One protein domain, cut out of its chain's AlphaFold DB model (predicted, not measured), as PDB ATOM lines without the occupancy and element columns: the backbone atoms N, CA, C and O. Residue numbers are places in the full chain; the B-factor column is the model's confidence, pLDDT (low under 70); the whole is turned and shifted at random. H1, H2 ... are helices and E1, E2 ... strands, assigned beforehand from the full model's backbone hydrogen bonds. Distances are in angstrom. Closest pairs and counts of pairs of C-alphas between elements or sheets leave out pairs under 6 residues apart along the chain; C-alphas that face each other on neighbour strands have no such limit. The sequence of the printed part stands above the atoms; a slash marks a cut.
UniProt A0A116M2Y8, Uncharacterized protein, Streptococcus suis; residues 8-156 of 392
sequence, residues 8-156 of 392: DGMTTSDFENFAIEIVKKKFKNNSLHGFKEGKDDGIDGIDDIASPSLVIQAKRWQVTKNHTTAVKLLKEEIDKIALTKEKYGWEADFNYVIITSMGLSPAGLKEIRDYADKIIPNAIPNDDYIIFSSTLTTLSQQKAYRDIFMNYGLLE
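AT A GLANCE: This is residues 8 to 156 of the 392 residues of an uncharacterized protein of Streptococcus suis (UniProt A0A116M2Y8). Two parallel strands, E1 and E2, lie side by side in the core between one helix, H1, over one face and a pair of helices packed on each other, H2 and H3, toward the other face. H4 and H5 make a corner at one end of the body, and short pairings widen the core on both edges, at residues 45 to 46 and 130 to 131. The printed part has 149 residues with five named helices and two named strands, in the order H1 E1 H2 E2 H3 H4 H5, and its class is mostly helix. It is compact, with a radius of gyration of the C-alphas of 14.6 A and spans of 44 by 34 by 29 A.

IN THESE COORDINATES: Find C-alpha 12 at (-43.154, -14.548, 6.654); from there H1 runs through residues 12 to 27, 22.4 A long. E1 follows at residues 54 to 59, 16.6 A. Look next at C-alpha 70, at (-33.760, -24.610, -2.170), where H2 begins; it takes residues 70 to 88 and is 27.0 A long. E2 is residues 95 to 100, 16.7 A, and H3 is residues 106 to 119, 20.2 A. H4 takes residues 133 to 140, 10.7 A, and H5 residues 146 to 151, 8.7 A, ending at C-alpha 151, (-36.366, -0.160, 8.203).

HOW THE PARTS SIT: Start at the sheet: E1 and E2 are parallel neighbours at 16 degrees, with N 57 and O 97 within hydrogen-bond range at 2.9 A and N 97 and O 55 at 2.8 A. E1, H2 and E2 form a strand-helix-strand unit, two parallel neighbour strands with a helix between them along the chain, and its crossover is right-handed. The closest C-alphas of H1 and E1, those of Glu 16 and Ala 58, are 5.4 A apart. H2 and E2 are near each other, with 8 pairs of C-alphas within 10 A. H2 and H3 touch, closest at the C-alphas of Val 71 and Gly 108, 5.9 A, at a shallow tilt of 20 degrees, the same way. H1, with its residues 18 to 22 alone, only just touches H5, with 3 pairs of C-alphas within 8 A; the closest are those of Glu 21 and Ile 148, 7.1 A. H4 and H5 only just touch, with 3 such pairs, and only at the corner by their link; their closest C-alphas, of Ser 140 and Arg 146, are 5.4 A apart. H1 and H3 are apart. In H1, H2, H3, H4 and H5 every O i to N i+4 pair is within hydrogen-bond range.

THE WHOLE: The two C-alphas farthest apart, of Glu 91 and Glu 156, are 43.9 A apart. The printed part has no cut. The links H1 to E1, 26 residues, and H3 to H4, 13 residues, are long. The mean pLDDT of the printed part is 88.9; look for values under 70 at residues 37 to 40, 62 to 68 and 156.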
ATOM      1  N   ASP A   8     -33.651 -14.692   6.991       79.81
ATOM      2  CA  ASP A   8     -34.301 -15.905   7.481       79.81
ATOM      3  C   ASP A   8     -34.861 -15.766   8.907       79.81
ATOM      4  O   ASP A   8     -35.658 -16.605   9.321       79.81
ATOM      5  N   GLY A   9     -34.490 -14.731   9.664       81.62
ATOM      6  CA  GLY A   9     -35.011 -14.428  11.000       81.62
ATOM      7  C   GLY A   9     -36.364 -13.706  11.010       81.62
ATOM      8  O   GLY A   9     -37.056 -13.766  12.024       81.62
ATOM      9  N   MET A  10     -36.766 -13.093   9.893       86.50
ATOM     10  CA  MET A  10     -37.999 -12.302   9.770       86.50
ATOM     11  C   MET A  10     -39.263 -13.165   9.896       86.50
ATOM     12  O   MET A  10     -39.214 -14.387   9.714       86.50
ATOM     13  N   THR A  11     -40.413 -12.551  10.186       87.94
ATOM     14  CA  THR A  11     -41.700 -13.228   9.964       87.94
ATOM     15  C   THR A  11     -41.930 -13.419   8.458       87.94
ATOM     16  O   THR A  11     -41.254 -12.797   7.637       87.94
ATOM     17  N   THR A  12     -42.839 -14.319   8.074       86.69
ATOM     18  CA  THR A  12     -43.154 -14.548   6.654       86.69
ATOM     19  C   THR A  12     -43.667 -13.264   5.998       86.69
ATOM     20  O   THR A  12     -43.091 -12.818   5.011       86.69
ATOM     21  N   SER A  13     -44.640 -12.612   6.630       88.38
ATOM     22  CA  SER A  13     -45.265 -11.378   6.152       88.38
ATOM     23  C   SER A  13     -44.283 -10.199   6.113       88.38
ATOM     24  O   SER A  13     -44.300  -9.396   5.181       88.38
ATOM     25  N   ASP A  14     -43.361 -10.092   7.080       90.69
ATOM     26  CA  ASP A  14     -42.303  -9.072   7.026       90.69
ATOM     27  C   ASP A  14     -41.352  -9.310   5.851       90.69
ATOM     28  O   ASP A  14     -40.923  -8.354   5.206       90.69
ATOM     29  N   PHE A  15     -41.009 -10.573   5.570       92.94
ATOM     30  CA  PHE A  15     -40.131 -10.915   4.452       92.94
ATOM     31  C   PHE A  15     -40.792 -10.626   3.099       92.94
ATOM     32  O   PHE A  15     -40.120 -10.128   2.200       92.94
ATOM     33  N   GLU A  16     -42.092 -10.886   2.958       94.12
ATOM     34  CA  GLU A  16     -42.877 -10.550   1.760       94.12
ATOM     35  C   GLU A  16     -42.906  -9.036   1.515       94.12
ATOM     36  O   GLU A  16     -42.561  -8.569   0.428       94.12
ATOM     37  N   ASN A  17     -43.207  -8.247   2.549       94.62
ATOM     38  CA  ASN A  17     -43.189  -6.788   2.448       94.62
ATOM     39  C   ASN A  17     -41.786  -6.252   2.120       94.62
ATOM     40  O   ASN A  17     -41.627  -5.400   1.244       94.62
ATOM     41  N   PHE A  18     -40.753  -6.782   2.775       95.56
ATOM     42  CA  PHE A  18     -39.362  -6.442   2.484       95.56
ATOM     43  C   PHE A  18     -38.988  -6.755   1.032       95.56
ATOM     44  O   PHE A  18     -38.367  -5.936   0.352       95.56
ATOM     45  N   ALA A  19     -39.392  -7.924   0.542       95.94
ATOM     46  CA  ALA A  19     -39.174  -8.345  -0.828       95.94
ATOM     47  C   ALA A  19     -39.805  -7.378  -1.836       95.94
ATOM     48  O   ALA A  19     -39.128  -6.963  -2.778       95.94
ATOM     49  N   ILE A  20     -41.055  -6.968  -1.612       96.25
ATOM     50  CA  ILE A  20     -41.738  -5.981  -2.455       96.25
ATOM     51  C   ILE A  20     -40.936  -4.677  -2.516       96.25
ATOM     52  O   ILE A  20     -40.685  -4.174  -3.610       96.25
ATOM     53  N   GLU A  21     -40.474  -4.147  -1.382       97.19
ATOM     54  CA  GLU A  21     -39.699  -2.897  -1.351       97.19
ATOM     55  C   GLU A  21     -38.351  -3.010  -2.085       97.19
ATOM     56  O   GLU A  21     -37.951  -2.093  -2.812       97.19
ATOM     57  N   ILE A  22     -37.669  -4.156  -1.978       96.94
ATOM     58  CA  ILE A  22     -36.451  -4.432  -2.754       96.94
ATOM     59  C   ILE A  22     -36.745  -4.419  -4.259       96.94
ATOM     60  O   ILE A  22     -36.015  -3.778  -5.023       96.94
ATOM     61  N   VAL A  23     -37.814  -5.090  -4.696       97.06
ATOM     62  CA  VAL A  23     -38.180  -5.190  -6.117       97.06
ATOM     63  C   VAL A  23     -38.665  -3.842  -6.661       97.06
ATOM     64  O   VAL A  23     -38.197  -3.428  -7.724       97.06
ATOM     65  N   LYS A  24     -39.490  -3.092  -5.915       96.81
ATOM     66  CA  LYS A  24     -39.878  -1.706  -6.246       96.81
ATOM     67  C   LYS A  24     -38.663  -0.857  -6.567       96.81
ATOM     68  O   LYS A  24     -38.610  -0.198  -7.606       96.81
ATOM     69  N   LYS A  25     -37.656  -0.904  -5.691       96.94
ATOM     70  CA  LYS A  25     -36.429  -0.125  -5.852       96.94
ATOM     71  C   LYS A  25     -35.593  -0.604  -7.040       96.94
ATOM     72  O   LYS A  25     -35.108   0.236  -7.799       96.94
ATOM     73  N   LYS A  26     -35.445  -1.923  -7.218       95.94
ATOM     74  CA  LYS A  26     -34.623  -2.526  -8.282       95.94
ATOM     75  C   LYS A  26     -35.195  -2.283  -9.679       95.94
ATOM     76  O   LYS A  26     -34.440  -1.920 -10.577       95.94
ATOM     77  N   PHE A  27     -36.509  -2.415  -9.843       95.50
ATOM     78  CA  PHE A  27     -37.195  -2.280 -11.135       95.50
ATOM     79  C   PHE A  27     -37.869  -0.917 -11.340       95.50
ATOM     80  O   PHE A  27     -38.454  -0.680 -12.392       95.50
ATOM     81  N   LYS A  28     -37.760   0.000 -10.368       95.62
ATOM     82  CA  LYS A  28     -38.372   1.344 -10.390       95.62
ATOM     83  C   LYS A  28     -39.886   1.308 -10.654       95.62
ATOM     84  O   LYS A  28     -40.418   2.188 -11.327       95.62
ATOM     85  N   ASN A  29     -40.568   0.301 -10.116       94.81
ATOM     86  CA  ASN A  29     -42.009   0.118 -10.262       94.81
ATOM     87  C   ASN A  29     -42.690   0.342  -8.908       94.81
ATOM     88  O   ASN A  29     -42.704  -0.549  -8.069       94.81
ATOM     89  N   ASN A  30     -43.241   1.536  -8.684       92.75
ATOM     90  CA  ASN A  30     -43.904   1.879  -7.420       92.75
ATOM     91  C   ASN A  30     -45.337   1.326  -7.308       92.75
ATOM     92  O   ASN A  30     -45.923   1.426  -6.232       92.75
ATOM     93  N   SER A  31     -45.891   0.756  -8.383       94.31
ATOM     94  CA  SER A  31     -47.248   0.193  -8.410       94.31
ATOM     95  C   SER A  31     -47.336  -1.191  -7.763       94.31
ATOM     96  O   SER A  31     -48.433  -1.663  -7.472       94.31
ATOM     97  N   LEU A  32     -46.192  -1.837  -7.507       95.69
ATOM     98  CA  LEU A  32     -46.135  -3.128  -6.827       95.69
ATOM     99  C   LEU A  32     -46.767  -3.053  -5.436       95.69
ATOM    100  O   LEU A  32     -46.445  -2.175  -4.631       95.69
ATOM    101  N   HIS A  33     -47.618  -4.013  -5.124       93.94
ATOM    102  CA  HIS A  33     -48.248  -4.135  -3.819       93.94
ATOM    103  C   HIS A  33     -48.449  -5.609  -3.463       93.94
ATOM    104  O   HIS A  33     -48.495  -6.472  -4.337       93.94
ATOM    105  N   GLY A  34     -48.502  -5.880  -2.160       90.69
ATOM    106  CA  GLY A  34     -48.792  -7.203  -1.616       90.69
ATOM    107  C   GLY A  34     -50.274  -7.374  -1.301       90.69
ATOM    108  O   GLY A  34     -51.082  -6.456  -1.480       90.69
ATOM    109  N   PHE A  35     -50.614  -8.546  -0.781       85.19
ATOM    110  CA  PHE A  35     -51.970  -8.905  -0.383       85.19
ATOM    111  C   PHE A  35     -52.099  -9.015   1.140       85.19
ATOM    112  O   PHE A  35     -51.127  -8.930   1.888       85.19
ATOM    113  N   LYS A  36     -53.339  -9.144   1.618       78.25
ATOM    114  CA  LYS A  36     -53.609  -9.472   3.026       78.25
ATOM    115  C   LYS A  36     -53.169 -10.912   3.307       78.25
ATOM    116  O   LYS A  36     -53.326 -11.751   2.433       78.25
ATOM    117  N   GLU A  37     -52.762 -11.210   4.541       66.06
ATOM    118  CA  GLU A  37     -52.432 -12.583   4.946       66.06
ATOM    119  C   GLU A  37     -53.573 -13.562   4.604       66.06
ATOM    120  O   GLU A  37     -54.718 -13.400   5.047       66.06
ATOM    121  N   GLY A  38     -53.269 -14.580   3.795       65.56
ATOM    122  CA  GLY A  38     -54.271 -15.511   3.291       65.56
ATOM    123  C   GLY A  38     -53.709 -16.572   2.347       65.56
ATOM    124  O   GLY A  38     -52.505 -16.767   2.231       65.56
ATOM    125  N   LYS A  39     -54.607 -17.328   1.702       62.75
ATOM    126  CA  LYS A  39     -54.215 -18.192   0.583       62.75
ATOM    127  C   LYS A  39     -53.959 -17.308  -0.626       62.75
ATOM    128  O   LYS A  39     -54.889 -17.012  -1.372       62.75
ATOM    129  N   ASP A  40     -52.703 -16.952  -0.803       63.41
ATOM    130  CA  ASP A  40     -52.248 -16.233  -1.976       63.41
ATOM    131  C   ASP A  40     -51.827 -17.289  -3.000       63.41
ATOM    132  O   ASP A  40     -51.105 -18.228  -2.661       63.41
ATOM    133  N   ASP A  41     -52.360 -17.228  -4.225       74.69
ATOM    134  CA  ASP A  41     -52.142 -18.213  -5.302       74.69
ATOM    135  C   ASP A  41     -50.683 -18.182  -5.826       74.69
ATOM    136  O   ASP A  41     -50.426 -18.059  -7.018       74.69
ATOM    137  N   GLY A  42     -49.691 -18.219  -4.935       75.06
ATOM    138  CA  GLY A  42     -48.275 -18.043  -5.244       75.06
ATOM    139  C   GLY A  42     -47.853 -16.595  -5.521       75.06
ATOM    140  O   GLY A  42     -46.689 -16.378  -5.839       75.06
ATOM    141  N   ILE A  43     -48.755 -15.615  -5.400       88.50
ATOM    142  CA  ILE A  43     -48.465 -14.199  -5.662       88.50
ATOM    143  C   ILE A  43     -48.230 -13.478  -4.337       88.50
ATOM    144  O   ILE A  43     -49.185 -13.166  -3.630       88.50
ATOM    145  N   ASP A  44     -46.975 -13.157  -4.033       93.00
ATOM    146  CA  ASP A  44     -46.644 -12.384  -2.831       93.00
ATOM    147  C   ASP A  44     -46.605 -10.870  -3.138       93.00
ATOM    148  O   ASP A  44     -46.807 -10.045  -2.251       93.00
ATOM    149  N   GLY A  45     -46.418 -10.480  -4.408       93.56
ATOM    150  CA  GLY A  45     -46.601  -9.102  -4.872       93.56
ATOM    151  C   GLY A  45     -46.843  -8.992  -6.379       93.56
ATOM    152  O   GLY A  45     -46.369  -9.822  -7.151       93.56
ATOM    153  N   ILE A  46     -47.585  -7.972  -6.808       95.31
ATOM    154  CA  ILE A  46     -47.946  -7.740  -8.217       95.31
ATOM    155  C   ILE A  46     -48.172  -6.248  -8.470       95.31
ATOM    156  O   ILE A  46     -48.436  -5.498  -7.530       95.31
ATOM    157  N   ASP A  47     -48.045  -5.794  -9.716       94.50
ATOM    158  CA  ASP A  47     -48.346  -4.408 -10.089       94.50
ATOM    159  C   ASP A  47     -49.772  -4.209 -10.613       94.50
ATOM    160  O   ASP A  47     -50.411  -3.221 -10.253       94.50
ATOM    161  N   ASP A  48     -50.285  -5.149 -11.403       93.00
ATOM    162  CA  ASP A  48     -51.670  -5.179 -11.874       93.00
ATOM    163  C   ASP A  48     -52.186  -6.623 -11.975       93.00
ATOM    164  O   ASP A  48     -51.530  -7.490 -12.542       93.00
ATOM    165  N   ILE A  49     -53.366  -6.908 -11.417       90.69
ATOM    166  CA  ILE A  49     -53.905  -8.279 -11.369       90.69
ATOM    167  C   ILE A  49     -54.508  -8.747 -12.700       90.69
ATOM    168  O   ILE A  49     -54.596  -9.953 -12.935       90.69
ATOM    169  N   ALA A  50     -54.953  -7.823 -13.554       89.31
ATOM    170  CA  ALA A  50     -55.605  -8.156 -14.818       89.31
ATOM    171  C   ALA A  50     -54.578  -8.369 -15.938       89.31
ATOM    172  O   ALA A  50     -54.737  -9.264 -16.766       89.31
ATOM    173  N   SER A  51     -53.519  -7.562 -15.951       91.88
ATOM    174  CA  SER A  51     -52.445  -7.590 -16.937       91.88
ATOM    175  C   SER A  51     -51.109  -7.230 -16.272       91.88
ATOM    176  O   SER A  51     -50.595  -6.126 -16.493       91.88
ATOM    177  N   PRO A  52     -50.527  -8.137 -15.466       94.00
ATOM    178  CA  PRO A  52     -49.292  -7.851 -14.752       94.00
ATOM    179  C   PRO A  52     -48.129  -7.608 -15.699       94.00
ATOM    180  O   PRO A  52     -47.933  -8.350 -16.661       94.00
ATOM    181  N   SER A  53     -47.294  -6.626 -15.367       94.88
ATOM    182  CA  SER A  53     -45.968  -6.510 -15.981       94.88
ATOM    183  C   SER A  53     -44.896  -7.196 -15.133       94.88
ATOM    184  O   SER A  53     -43.897  -7.688 -15.671       94.88
ATOM    185  N   LEU A  54     -45.107  -7.262 -13.812       95.69
ATOM    186  CA  LEU A  54     -44.161  -7.844 -12.868       95.69
ATOM    187  C   LEU A  54     -44.880  -8.579 -11.734       95.69
ATOM    188  O   LEU A  54     -45.691  -7.996 -11.013       95.69
ATOM    189  N   VAL A  55     -44.514  -9.844 -11.535       95.88
ATOM    190  CA  VAL A  55     -45.023 -10.686 -10.448       95.88
ATOM    191  C   VAL A  55     -43.880 -11.089  -9.525       95.88
ATOM    192  O   VAL A  55     -42.800 -11.456  -9.987       95.88
ATOM    193  N   ILE A  56     -44.110 -11.018  -8.218       96.44
ATOM    194  CA  ILE A  56     -43.130 -11.305  -7.173       96.44
ATOM    195  C   ILE A  56     -43.575 -12.528  -6.389       96.44
ATOM    196  O   ILE A  56     -44.710 -12.597  -5.913       96.44
ATOM    197  N   GLN A  57     -42.630 -13.435  -6.173       94.94
ATOM    198  CA  GLN A  57     -42.770 -14.504  -5.204       94.94
ATOM    199  C   GLN A  57     -41.610 -14.481  -4.203       94.94
ATOM    200  O   GLN A  57     -40.441 -14.652  -4.553       94.94
ATOM    201  N   ALA A  58     -41.943 -14.253  -2.937       94.44
ATOM    202  CA  ALA A  58     -41.054 -14.128  -1.799       94.44
ATOM    203  C   ALA A  58     -41.163 -15.355  -0.884       94.44
ATOM    204  O   ALA A  58     -42.202 -15.637  -0.289       94.44
ATOM    205  N   LYS A  59     -40.063 -16.101  -0.728       91.50
ATOM    206  CA  LYS A  59     -40.035 -17.288   0.136       91.50
ATOM    207  C   LYS A  59     -38.926 -17.260   1.171       91.50
ATOM    208  O   LYS A  59     -37.730 -17.329   0.868       91.50
ATOM    209  N   ARG A  60     -39.364 -17.239   2.430       89.31
ATOM    210  CA  ARG A  60     -38.523 -17.320   3.619       89.31
ATOM    211  C   ARG A  60     -38.461 -18.755   4.126       89.31
ATOM    212  O   ARG A  60     -39.460 -19.321   4.565       89.31
ATOM    213  N   TRP A  61     -37.259 -19.318   4.141       85.31
ATOM    214  CA  TRP A  61     -36.995 -20.660   4.657       85.31
ATOM    215  C   TRP A  61     -35.807 -20.653   5.616       85.31
ATOM    216  O   TRP A  61     -34.774 -20.042   5.341       85.31
ATOM    217  N   GLN A  62     -35.955 -21.350   6.746       68.00
ATOM    218  CA  GLN A  62     -34.884 -21.512   7.730       68.00
ATOM    219  C   GLN A  62     -33.976 -22.674   7.317       68.00
ATOM    220  O   GLN A  62     -34.432 -23.814   7.202       68.00
ATOM    221  N   VAL A  63     -32.682 -22.387   7.153       60.00
ATOM    222  CA  VAL A  63     -31.654 -23.347   6.700       60.00
ATOM    223  C   VAL A  63     -31.599 -24.601   7.584       60.00
ATOM    224  O   VAL A  63     -31.291 -25.684   7.102       60.00
ATOM    225  N   THR A  64     -31.940 -24.480   8.869       56.03
ATOM    226  CA  THR A  64     -31.869 -25.579   9.843       56.03
ATOM    227  C   THR A  64     -33.118 -26.460   9.915       56.03
ATOM    228  O   THR A  64     -33.039 -27.540  10.492       56.03
ATOM    229  N   LYS A  65     -34.265 -26.034   9.365       53.88
ATOM    230  CA  LYS A  65     -35.545 -26.766   9.489       53.88
ATOM    231  C   LYS A  65     -35.998 -27.467   8.211       53.88
ATOM    232  O   LYS A  65     -36.827 -28.369   8.281       53.88
ATOM    233  N   ASN A  66     -35.457 -27.086   7.057       57.19
ATOM    234  CA  ASN A  66     -35.867 -27.644   5.775       57.19
ATOM    235  C   ASN A  66     -34.877 -28.714   5.301       57.19
ATOM    236  O   ASN A  66     -33.771 -28.406   4.874       57.19
ATOM    237  N   HIS A  67     -35.307 -29.978   5.312       53.69
ATOM    238  CA  HIS A  67     -34.550 -31.105   4.742       53.69
ATOM    239  C   HIS A  67     -34.587 -31.156   3.197       53.69
ATOM    240  O   HIS A  67     -33.997 -32.047   2.592       53.69
ATOM    241  N   THR A  68     -35.294 -30.221   2.555       63.09
ATOM    242  CA  THR A  68     -35.463 -30.138   1.095       63.09
ATOM    243  C   THR A  68     -34.555 -29.050   0.514       63.09
ATOM    244  O   THR A  68     -34.386 -28.000   1.130       63.09
ATOM    245  N   THR A  69     -33.960 -29.279  -0.664       80.00
ATOM    246  CA  THR A  69     -33.062 -28.305  -1.312       80.00
ATOM    247  C   THR A  69     -33.823 -27.062  -1.786       80.00
ATOM    248  O   THR A  69     -34.945 -27.169  -2.283       80.00
ATOM    249  N   ALA A  70     -33.193 -25.881  -1.692       85.06
ATOM    250  CA  ALA A  70     -33.760 -24.610  -2.170       85.06
ATOM    251  C   ALA A  70     -34.243 -24.695  -3.628       85.06
ATOM    252  O   ALA A  70     -35.309 -24.195  -3.962       85.06
ATOM    253  N   VAL A  71     -33.483 -25.399  -4.476       89.62
ATOM    254  CA  VAL A  71     -33.816 -25.638  -5.888       89.62
ATOM    255  C   VAL A  71     -35.175 -26.313  -6.042       89.62
ATOM    256  O   VAL A  71     -35.989 -25.851  -6.831       89.62
ATOM    257  N   LYS A  72     -35.447 -27.383  -5.284       91.12
ATOM    258  CA  LYS A  72     -36.730 -28.089  -5.379       91.12
ATOM    259  C   LYS A  72     -37.889 -27.188  -4.952       91.12
ATOM    260  O   LYS A  72     -38.881 -27.123  -5.664       91.12
ATOM    261  N   LEU A  73     -37.743 -26.474  -3.836       90.81
ATOM    262  CA  LEU A  73     -38.795 -25.586  -3.339       90.81
ATOM    263  C   LEU A  73     -39.094 -24.454  -4.334       90.81
ATOM    264  O   LEU A  73     -40.250 -24.165  -4.609       90.81
ATOM    265  N   LEU A  74     -38.064 -23.859  -4.938       92.75
ATOM    266  CA  LEU A  74     -38.245 -22.818  -5.951       92.75
ATOM    267  C   LEU A  74     -38.891 -23.341  -7.243       92.75
ATOM    268  O   LEU A  74     -39.658 -22.613  -7.864       92.75
ATOM    269  N   LYS A  75     -38.639 -24.596  -7.632       94.62
ATOM    270  CA  LYS A  75     -39.350 -25.233  -8.754       94.62
ATOM    271  C   LYS A  75     -40.839 -25.413  -8.459       94.62
ATOM    272  O   LYS A  75     -41.654 -25.094  -9.313       94.62
ATOM    273  N   GLU A  76     -41.187 -25.836  -7.245       93.31
ATOM    274  CA  GLU A  76     -42.592 -25.947  -6.820       93.31
ATOM    275  C   GLU A  76     -43.299 -24.583  -6.840       93.31
ATOM    276  O   GLU A  76     -44.480 -24.497  -7.167       93.31
ATOM    277  N   GLU A  77     -42.585 -23.503  -6.520       93.44
ATOM    278  CA  GLU A  77     -43.104 -22.140  -6.655       93.44
ATOM    279  C   GLU A  77     -43.283 -21.711  -8.127       93.44
ATOM    280  O   GLU A  77     -44.311 -21.135  -8.479       93.44
ATOM    281  N   ILE A  78     -42.350 -22.072  -9.017       94.62
ATOM    282  CA  ILE A  78     -42.493 -21.869 -10.472       94.62
ATOM    283  C   ILE A  78     -43.726 -22.612 -11.022       94.62
ATOM    284  O   ILE A  78     -44.460 -22.075 -11.852       94.62
ATOM    285  N   ASP A  79     -43.993 -23.825 -10.543       94.31
ATOM    286  CA  ASP A  79     -45.171 -24.587 -10.970       94.31
ATOM    287  C   ASP A  79     -46.474 -23.893 -10.546       94.31
ATOM    288  O   ASP A  79     -47.439 -23.847 -11.312       94.31
ATOM    289  N   LYS A  80     -46.506 -23.301  -9.344       92.81
ATOM    290  CA  LYS A  80     -47.673 -22.542  -8.870       92.81
ATOM    291  C   LYS A  80     -47.929 -21.315  -9.730       92.81
ATOM    292  O   LYS A  80     -49.074 -21.108 -10.120       92.81
ATOM    293  N   ILE A  81     -46.900 -20.531 -10.060       92.19
ATOM    294  CA  ILE A  81     -47.122 -19.313 -10.848       92.19
ATOM    295  C   ILE A  81     -47.597 -19.624 -12.274       92.19
ATOM    296  O   ILE A  81     -48.409 -18.884 -12.826       92.19
ATOM    297  N   ALA A  82     -47.172 -20.756 -12.847       91.94
ATOM    298  CA  ALA A  82     -47.676 -21.230 -14.133       91.94
ATOM    299  C   ALA A  82     -49.185 -21.523 -14.086       91.94
ATOM    300  O   ALA A  82     -49.933 -21.058 -14.944       91.94
ATOM    301  N   LEU A  83     -49.647 -22.218 -13.041       92.06
ATOM    302  CA  LEU A  83     -51.076 -22.475 -12.819       92.06
ATOM    303  C   LEU A  83     -51.858 -21.180 -12.571       92.06
ATOM    304  O   LEU A  83     -52.991 -21.030 -13.023       92.06
ATOM    305  N   THR A  84     -51.256 -20.227 -11.864       90.94
ATOM    306  CA  THR A  84     -51.857 -18.922 -11.576       90.94
ATOM    307  C   THR A  84     -52.042 -18.094 -12.842       90.94
ATOM    308  O   THR A  84     -53.121 -17.535 -13.036       90.94
ATOM    309  N   LYS A  85     -51.060 -18.093 -13.752       90.19
ATOM    310  CA  LYS A  85     -51.194 -17.466 -15.077       90.19
ATOM    311  C   LYS A  85     -52.448 -17.963 -15.803       90.19
ATOM    312  O   LYS A  85     -53.227 -17.153 -16.302       90.19
ATOM    313  N   GLU A  86     -52.658 -19.280 -15.835       89.56
ATOM    314  CA  GLU A  86     -53.834 -19.895 -16.467       89.56
ATOM    315  C   GLU A  86     -55.131 -19.545 -15.727       89.56
ATOM    316  O   GLU A  86     -56.122 -19.169 -16.354       89.56
ATOM    317  N   LYS A  87     -55.122 -19.618 -14.391       90.62
ATOM    318  CA  LYS A  87     -56.282 -19.334 -13.533       90.62
ATOM    319  C   LYS A  87     -56.807 -17.907 -13.705       90.62
ATOM    320  O   LYS A  87     -58.021 -17.713 -13.710       90.62
ATOM    321  N   TYR A  88     -55.908 -16.928 -13.798       89.69
ATOM    322  CA  TYR A  88     -56.256 -15.510 -13.925       89.69
ATOM    323  C   TYR A  88     -56.341 -15.031 -15.383       89.69
ATOM    324  O   TYR A  88     -56.767 -13.903 -15.618       89.69
ATOM    325  N   GLY A  89     -56.000 -15.881 -16.359       88.88
ATOM    326  CA  GLY A  89     -56.134 -15.568 -17.783       88.88
ATOM    327  C   GLY A  89     -55.193 -14.462 -18.263       88.88
ATOM    328  O   GLY A  89     -55.590 -13.648 -19.091       88.88
ATOM    329  N   TRP A  90     -53.966 -14.398 -17.739       91.44
ATOM    330  CA  TRP A  90     -52.997 -13.378 -18.148       91.44
ATOM    331  C   TRP A  90     -52.535 -13.610 -19.593       91.44
ATOM    332  O   TRP A  90     -51.756 -14.526 -19.873       91.44
ATOM    333  N   GLU A  91     -53.031 -12.777 -20.512       73.62
ATOM    334  CA  GLU A  91     -52.720 -12.861 -21.947       73.62
ATOM    335  C   GLU A  91     -51.359 -12.248 -22.310       73.62
ATOM    336  O   GLU A  91     -50.758 -12.632 -23.313       73.62
ATOM    337  N   ALA A  92     -50.862 -11.307 -21.500       73.50
ATOM    338  CA  ALA A  92     -49.579 -10.646 -21.712       73.50
ATOM    339  C   ALA A  92     -48.410 -11.439 -21.104       73.50
ATOM    340  O   ALA A  92     -48.546 -12.106 -20.074       73.50
ATOM    341  N   ASP A  93     -47.235 -11.323 -21.728       84.56
ATOM    342  CA  ASP A  93     -45.986 -11.761 -21.110       84.56
ATOM    343  C   ASP A  93     -45.676 -10.867 -19.903       84.56
ATOM    344  O   ASP A  93     -45.713  -9.639 -19.994       84.56
ATOM    345  N   PHE A  94     -45.351 -11.494 -18.777       93.00
ATOM    346  CA  PHE A  94     -44.965 -10.823 -17.542       93.00
ATOM    347  C   PHE A  94     -43.561 -11.248 -17.144       93.00
ATOM    348  O   PHE A  94     -43.123 -12.365 -17.428       93.00
ATOM    349  N   ASN A  95     -42.868 -10.369 -16.430       96.19
ATOM    350  CA  ASN A  95     -41.633 -10.741 -15.767       96.19
ATOM    351  C   ASN A  95     -41.929 -11.296 -14.373       96.19
ATOM    352  O   ASN A  95     -42.794 -10.802 -13.649       96.19
ATOM    353  N   TYR A  96     -41.168 -12.297 -13.968       96.19
ATOM    354  CA  TYR A  96     -41.340 -13.024 -12.727       96.19
ATOM    355  C   TYR A  96     -40.078 -12.915 -11.877       96.19
ATOM    356  O   TYR A  96     -38.990 -13.302 -12.301       96.19
ATOM    357  N   VAL A  97     -40.219 -12.356 -10.675       97.56
ATOM    358  CA  VAL A  97     -39.126 -12.162  -9.723       97.56
ATOM    359  C   VAL A  97     -39.300 -13.114  -8.554       97.56
ATOM    360  O   VAL A  97     -40.272 -13.035  -7.805       97.56
ATOM    361  N   ILE A  98     -38.304 -13.966  -8.354       95.75
ATOM    362  CA  ILE A  98     -38.217 -14.847  -7.197       95.75
ATOM    363  C   ILE A  98     -37.239 -14.236  -6.206       95.75
ATOM    364  O   ILE A  98     -36.097 -13.933  -6.553       95.75
ATOM    365  N   ILE A  99     -37.651 -14.120  -4.950       96.19
ATOM    366  CA  ILE A  99     -36.789 -13.679  -3.859       96.19
ATOM    367  C   ILE A  99     -36.820 -14.664  -2.698       96.19
ATOM    368  O   ILE A  99     -37.877 -15.080  -2.230       96.19
ATOM    369  N   THR A 100     -35.643 -15.066  -2.223       93.06
ATOM    370  CA  THR A 100     -35.515 -16.062  -1.159       93.06
ATOM    371  C   THR A 100     -34.430 -15.723  -0.146       93.06
ATOM    372  O   THR A 100     -33.386 -15.159  -0.473       93.06
ATOM    373  N   SER A 101     -34.665 -16.118   1.108       90.00
ATOM    374  CA  SER A 101     -33.661 -16.049   2.176       90.00
ATOM    375  C   SER A 101     -32.581 -17.133   2.059       90.00
ATOM    376  O   SER A 101     -31.579 -17.073   2.770       90.00
ATOM    377  N   MET A 102     -32.767 -18.147   1.204       88.75
ATOM    378  CA  MET A 102     -31.806 -19.242   1.038       88.75
ATOM    379  C   MET A 102     -30.638 -18.858   0.122       88.75
ATOM    380  O   MET A 102     -30.748 -17.986  -0.735       88.75
ATOM    381  N   GLY A 103     -29.506 -19.541   0.296       87.62
ATOM    382  CA  GLY A 103     -28.389 -19.474  -0.645       87.62
ATOM    383  C   GLY A 103     -28.583 -20.414  -1.831       87.62
ATOM    384  O   GLY A 103     -29.150 -21.497  -1.684       87.62
ATOM    385  N   LEU A 104     -28.063 -20.015  -2.993       89.56
ATOM    386  CA  LEU A 104     -28.032 -20.824  -4.210       89.56
ATOM    387  C   LEU A 104     -26.585 -21.024  -4.669       89.56
ATOM    388  O   LEU A 104     -25.768 -20.106  -4.607       89.56
ATOM    389  N   SER A 105     -26.267 -22.235  -5.127       89.38
ATOM    390  CA  SER A 105     -25.011 -22.512  -5.827       89.38
ATOM    391  C   SER A 105     -25.144 -22.148  -7.312       89.38
ATOM    392  O   SER A 105     -26.265 -22.134  -7.823       89.38
ATOM    393  N   PRO A 106     -24.036 -21.931  -8.048       91.62
ATOM    394  CA  PRO A 106     -24.100 -21.677  -9.490       91.62
ATOM    395  C   PRO A 106     -24.852 -22.767 -10.272       91.62
ATOM    396  O   PRO A 106     -25.649 -22.464 -11.154       91.62
ATOM    397  N   ALA A 107     -24.650 -24.039  -9.906       92.00
ATOM    398  CA  ALA A 107     -25.368 -25.161 -10.510       92.00
ATOM    399  C   ALA A 107     -26.872 -25.122 -10.190       92.00
ATOM    400  O   ALA A 107     -27.687 -25.328 -11.084       92.00
ATOM    401  N   GLY A 108     -27.238 -24.807  -8.941       92.38
ATOM    402  CA  GLY A 108     -28.638 -24.686  -8.535       92.38
ATOM    403  C   GLY A 108     -29.351 -23.513  -9.208       92.38
ATOM    404  O   GLY A 108     -30.481 -23.673  -9.655       92.38
ATOM    405  N   LEU A 109     -28.683 -22.362  -9.339       93.50
ATOM    406  CA  LEU A 109     -29.213 -21.197 -10.053       93.50
ATOM    407  C   LEU A 109     -29.493 -21.533 -11.525       93.50
ATOM    408  O   LEU A 109     -30.593 -21.273 -12.010       93.50
ATOM    409  N   LYS A 110     -28.539 -22.187 -12.204       94.75
ATOM    410  CA  LYS A 110     -28.725 -22.664 -13.580       94.75
ATOM    411  C   LYS A 110     -29.904 -23.633 -13.687       94.75
ATOM    412  O   LYS A 110     -30.723 -23.500 -14.585       94.75
ATOM    413  N   GLU A 111     -30.012 -24.586 -12.764       95.62
ATOM    414  CA  GLU A 111     -31.086 -25.583 -12.773       95.62
ATOM    415  C   GLU A 111     -32.480 -24.962 -12.579       95.62
ATOM    416  O   GLU A 111     -33.440 -25.400 -13.212       95.62
ATOM    417  N   ILE A 112     -32.603 -23.949 -11.714       94.50
ATOM    418  CA  ILE A 112     -33.852 -23.196 -11.522       94.50
ATOM    419  C   ILE A 112     -34.211 -22.445 -12.802       94.50
ATOM    420  O   ILE A 112     -35.365 -22.478 -13.224       94.50
ATOM    421  N   ARG A 113     -33.226 -21.804 -13.434       94.56
ATOM    422  CA  ARG A 113     -33.431 -21.011 -14.644       94.56
ATOM    423  C   ARG A 113     -33.838 -21.863 -15.844       94.56
ATOM    424  O   ARG A 113     -34.870 -21.592 -16.444       94.56
ATOM    425  N   ASP A 114     -33.112 -22.952 -16.098       95.56
ATOM    426  CA  ASP A 114     -33.455 -23.917 -17.150       95.56
ATOM    427  C   ASP A 114     -34.873 -24.492 -16.944       95.56
ATOM    428  O   ASP A 114     -35.587 -24.791 -17.902       95.56
ATOM    429  N   TYR A 115     -35.291 -24.666 -15.684       96.44
ATOM    430  CA  TYR A 115     -36.642 -25.115 -15.359       96.44
ATOM    431  C   TYR A 115     -37.697 -24.030 -15.605       96.44
ATOM    432  O   TYR A 115     -38.719 -24.315 -16.225       96.44
ATOM    433  N   ALA A 116     -37.446 -22.794 -15.167       94.75
ATOM    434  CA  ALA A 116     -38.334 -21.660 -15.410       94.75
ATOM    435  C   ALA A 116     -38.549 -21.421 -16.909       94.75
ATOM    436  O   ALA A 116     -39.692 -21.312 -17.338       94.75
ATOM    437  N   ASP A 117     -37.484 -21.463 -17.714       94.19
ATOM    438  CA  ASP A 117     -37.558 -21.286 -19.170       94.19
ATOM    439  C   ASP A 117     -38.434 -22.351 -19.854       94.19
ATOM    440  O   ASP A 117     -39.034 -22.093 -20.897       94.19
ATOM    441  N   LYS A 118     -38.538 -23.548 -19.260       95.44
ATOM    442  CA  LYS A 118     -39.408 -24.624 -19.749       95.44
ATOM    443  C   LYS A 118     -40.875 -24.429 -19.354       95.44
ATOM    444  O   LYS A 118     -41.753 -24.789 -20.136       95.44
ATOM    445  N   ILE A 119     -41.138 -23.953 -18.137       94.94
ATOM    446  CA  ILE A 119     -42.488 -23.905 -17.547       94.94
ATOM    447  C   ILE A 119     -43.193 -22.571 -17.826       94.94
ATOM    448  O   ILE A 119     -44.369 -22.555 -18.175       94.94
ATOM    449  N   ILE A 120     -42.467 -21.460 -17.725       91.81
ATOM    450  CA  ILE A 120     -42.930 -20.085 -17.955       91.81
ATOM    451  C   ILE A 120     -41.910 -19.344 -18.840       91.81
ATOM    452  O   ILE A 120     -41.151 -18.501 -18.355       91.81
ATOM    453  N   PRO A 121     -41.857 -19.662 -20.149       91.56
ATOM    454  CA  PRO A 121     -40.840 -19.126 -21.048       91.56
ATOM    455  C   PRO A 121     -40.764 -17.596 -21.012       91.56
ATOM    456  O   PRO A 121     -41.792 -16.923 -20.973       91.56
ATOM    457  N   ASN A 122     -39.543 -17.054 -21.060       90.19
ATOM    458  CA  ASN A 122     -39.224 -15.617 -21.044       90.19
ATOM    459  C   ASN A 122     -39.593 -14.846 -19.764       90.19
ATOM    460  O   ASN A 122     -39.203 -13.686 -19.648       90.19
ATOM    461  N   ALA A 123     -40.267 -15.462 -18.787       93.44
ATOM    462  CA  ALA A 123     -40.679 -14.769 -17.568       93.44
ATOM    463  C   ALA A 123     -39.498 -14.409 -16.647       93.44
ATOM    464  O   ALA A 123     -39.599 -13.469 -15.867       93.44
ATOM    465  N   ILE A 124     -38.361 -15.110 -16.736       94.88
ATOM    466  CA  ILE A 124     -37.131 -14.801 -15.984       94.88
ATOM    467  C   ILE A 124     -36.003 -14.465 -16.981       94.88
ATOM    468  O   ILE A 124     -35.177 -15.324 -17.301       94.88
ATOM    469  N   PRO A 125     -35.926 -13.220 -17.494       91.69
ATOM    470  CA  PRO A 125     -35.015 -12.879 -18.591       91.69
ATOM    471  C   PRO A 125     -33.531 -13.057 -18.256       91.69
ATOM    472  O   PRO A 125     -32.718 -13.366 -19.130       91.69
ATOM    473  N   ASN A 126     -33.150 -12.804 -17.001       93.50
ATOM    474  CA  ASN A 126     -31.773 -12.882 -16.518       93.50
ATOM    475  C   ASN A 126     -31.693 -13.137 -15.003       93.50
ATOM    476  O   ASN A 126     -32.707 -13.145 -14.312       93.50
ATOM    477  N   ASP A 127     -30.476 -13.347 -14.489       92.44
ATOM    478  CA  ASP A 127     -30.255 -13.697 -13.080       92.44
ATOM    479  C   ASP A 127     -30.659 -12.574 -12.104       92.44
ATOM    480  O   ASP A 127     -30.872 -12.853 -10.926       92.44
ATOM    481  N   ASP A 128     -30.845 -11.324 -12.561       93.50
ATOM    482  CA  ASP A 128     -31.344 -10.235 -11.704       93.50
ATOM    483  C   ASP A 128     -32.772 -10.477 -11.192       93.50
ATOM    484  O   ASP A 128     -33.189  -9.836 -10.224       93.50
ATOM    485  N   TYR A 129     -33.512 -11.391 -11.818       96.44
ATOM    486  CA  TYR A 129     -34.867 -11.783 -11.430       96.44
ATOM    487  C   TYR A 129     -34.889 -12.907 -10.379       96.44
ATOM    488  O   TYR A 129     -35.957 -13.262  -9.887       96.44
ATOM    489  N   ILE A 130     -33.726 -13.440  -9.983       95.94
ATOM    490  CA  ILE A 130     -33.594 -14.407  -8.886       95.94
ATOM    491  C   ILE A 130     -32.737 -13.773  -7.782       95.94
ATOM    492  O   ILE A 130     -31.507 -13.760  -7.828       95.94
ATOM    493  N   ILE A 131     -33.392 -13.238  -6.751       96.00
ATOM    494  CA  ILE A 131     -32.749 -12.566  -5.617       96.00
ATOM    495  C   ILE A 131     -32.610 -13.562  -4.463       96.00
ATOM    496  O   ILE A 131     -33.576 -13.907  -3.793       96.00
ATOM    497  N   PHE A 132     -31.395 -14.021  -4.197       93.38
ATOM    498  CA  PHE A 132     -31.108 -14.976  -3.124       93.38
ATOM    499  C   PHE A 132     -30.159 -14.370  -2.085       93.38
ATOM    500  O   PHE A 132     -29.778 -13.201  -2.188       93.38
ATOM    501  N   SER A 133     -29.782 -15.135  -1.058       89.69
ATOM    502  CA  SER A 133     -29.090 -14.587   0.118       89.69
ATOM    503  C   SER A 133     -27.823 -13.775  -0.194       89.69
ATOM    504  O   SER A 133     -27.622 -12.724   0.410       89.69
ATOM    505  N   SER A 134     -26.990 -14.183  -1.158       89.88
ATOM    506  CA  SER A 134     -25.796 -13.406  -1.533       89.88
ATOM    507  C   SER A 134     -26.140 -12.117  -2.287       89.88
ATOM    508  O   SER A 134     -25.474 -11.097  -2.087       89.88
ATOM    509  N   THR A 135     -27.198 -12.123  -3.104       93.25
ATOM    510  CA  THR A 135     -27.733 -10.916  -3.745       93.25
ATOM    511  C   THR A 135     -28.239  -9.941  -2.687       93.25
ATOM    512  O   THR A 135     -27.897  -8.763  -2.741       93.25
ATOM    513  N   LEU A 136     -28.970 -10.420  -1.673       92.75
ATOM    514  CA  LEU A 136     -29.422  -9.596  -0.544       92.75
ATOM    515  C   LEU A 136     -28.249  -8.980   0.228       92.75
ATOM    516  O   LEU A 136     -28.271  -7.780   0.502       92.75
ATOM    517  N   THR A 137     -27.200  -9.759   0.512       89.75
ATOM    518  CA  THR A 137     -25.957  -9.251   1.122       89.75
ATOM    519  C   THR A 137     -25.312  -8.157   0.276       89.75
ATOM    520  O   THR A 137     -24.908  -7.125   0.800       89.75
ATOM    521  N   THR A 138     -25.262  -8.337  -1.043       91.31
ATOM    522  CA  THR A 138     -24.695  -7.332  -1.955       91.31
ATOM    523  C   THR A 138     -25.542  -6.057  -1.983       91.31
ATOM    524  O   THR A 138     -25.003  -4.952  -1.982       91.31
ATOM    525  N   LEU A 139     -26.873  -6.185  -1.985       93.31
ATOM    526  CA  LEU A 139     -27.789  -5.043  -1.989       93.31
ATOM    527  C   LEU A 139     -27.693  -4.220  -0.698       93.31
ATOM    528  O   LEU A 139     -27.715  -2.995  -0.771       93.31
ATOM    529  N   SER A 140     -27.520  -4.840   0.473       89.38
ATOM    530  CA  SER A 140     -27.440  -4.096   1.746       89.38
ATOM    531  C   SER A 140     -26.206  -3.203   1.874       89.38
ATOM    532  O   SER A 140     -26.220  -2.211   2.608       89.38
ATOM    533  N   GLN A 141     -25.149  -3.527   1.131       87.50
ATOM    534  CA  GLN A 141     -23.921  -2.742   1.063       87.50
ATOM    535  C   GLN A 141     -24.065  -1.522   0.138       87.50
ATOM    536  O   GLN A 141     -23.262  -0.591   0.204       87.50
ATOM    537  N   GLN A 142     -25.100  -1.475  -0.704       89.25
ATOM    538  CA  GLN A 142     -25.341  -0.360  -1.612       89.25
ATOM    539  C   GLN A 142     -26.111   0.766  -0.916       89.25
ATOM    540  O   GLN A 142     -27.211   0.568  -0.395       89.25
ATOM    541  N   LYS A 143     -25.585   1.997  -1.003       87.38
ATOM    542  CA  LYS A 143     -26.213   3.205  -0.430       87.38
ATOM    543  C   LYS A 143     -27.683   3.362  -0.845       87.38
ATOM    544  O   LYS A 143     -28.492   3.801  -0.040       87.38
ATOM    545  N   ALA A 144     -28.033   2.963  -2.068       92.06
ATOM    546  CA  ALA A 144     -29.388   3.080  -2.604       92.06
ATOM    547  C   ALA A 144     -30.438   2.190  -1.907       92.06
ATOM    548  O   ALA A 144     -31.619   2.527  -1.968       92.06
ATOM    549  N   TYR A 145     -30.038   1.083  -1.272       92.75
ATOM    550  CA  TYR A 145     -30.956   0.133  -0.625       92.75
ATOM    551  C   TYR A 145     -30.849   0.142   0.903       92.75
ATOM    552  O   TYR A 145     -31.711  -0.417   1.576       92.75
ATOM    553  N   ARG A 146     -29.813   0.782   1.461       87.00
ATOM    554  CA  ARG A 146     -29.478   0.734   2.891       87.00
ATOM    555  C   ARG A 146     -30.657   1.083   3.807       87.00
ATOM    556  O   ARG A 146     -30.853   0.403   4.811       87.00
ATOM    557  N   ASP A 147     -31.458   2.082   3.442       89.12
ATOM    558  CA  ASP A 147     -32.625   2.506   4.227       89.12
ATOM    559  C   ASP A 147     -33.694   1.413   4.324       89.12
ATOM    560  O   ASP A 147     -34.259   1.208   5.395       89.12
ATOM    561  N   ILE A 148     -33.913   0.644   3.249       93.25
ATOM    562  CA  ILE A 148     -34.851  -0.488   3.247       93.25
ATOM    563  C   ILE A 148     -34.380  -1.524   4.274       93.25
ATOM    564  O   ILE A 148     -35.128  -1.898   5.170       93.25
ATOM    565  N   PHE A 149     -33.110  -1.932   4.223       91.69
ATOM    566  CA  PHE A 149     -32.575  -2.912   5.174       91.69
ATOM    567  C   PHE A 149     -32.600  -2.418   6.632       91.69
ATOM    568  O   PHE A 149     -32.842  -3.217   7.534       91.69
ATOM    569  N   MET A 150     -32.391  -1.120   6.883       85.19
ATOM    570  CA  MET A 150     -32.523  -0.544   8.231       85.19
ATOM    571  C   MET A 150     -33.978  -0.535   8.722       85.19
ATOM    572  O   MET A 150     -34.223  -0.864   9.881       85.19
ATOM    573  N   ASN A 151     -34.941  -0.202   7.855       89.44
ATOM    574  CA  ASN A 151     -36.366  -0.160   8.203       89.44
ATOM    575  C   ASN A 151     -36.910  -1.535   8.613       89.44
ATOM    576  O   ASN A 151     -37.751  -1.616   9.502       89.44
ATOM    577  N   TYR A 152     -36.382  -2.605   8.015       89.38
ATOM    578  CA  TYR A 152     -36.730  -3.989   8.353       89.38
ATOM    579  C   TYR A 152     -35.805  -4.619   9.413       89.38
ATOM    580  O   TYR A 152     -35.843  -5.829   9.623       89.38
ATOM    581  N   GLY A 153     -34.956  -3.829  10.086       83.25
ATOM    582  CA  GLY A 153     -34.098  -4.305  11.181       83.25
ATOM    583  C   GLY A 153     -32.993  -5.285  10.761       83.25
ATOM    584  O   GLY A 153     -32.443  -5.990  11.604       83.25
ATOM    585  N   LEU A 154     -32.668  -5.344   9.468       85.12
ATOM    586  CA  LEU A 154     -31.673  -6.253   8.887       85.12
ATOM    587  C   LEU A 154     -30.249  -5.686   8.896       85.12
ATOM    588  O   LEU A 154     -29.283  -6.434   8.751       85.12
ATOM    589  N   LEU A 155     -30.122  -4.371   9.062       79.12
ATOM    590  CA  LEU A 155     -28.873  -3.694   9.380       79.12
ATOM    591  C   LEU A 155     -29.050  -2.986  10.721       79.12
ATOM    592  O   LEU A 155     -29.983  -2.198  10.884       79.12
ATOM    593  N   GLU A 156     -28.143  -3.234  11.669       62.38
ATOM    594  CA  GLU A 156     -28.085  -2.418  12.879       62.38
ATOM    595  C   GLU A 156     -27.839  -0.957  12.481       62.38
ATOM    596  O   GLU A 156     -26.982  -0.650  11.641       62.38
TER     597      GLU A 156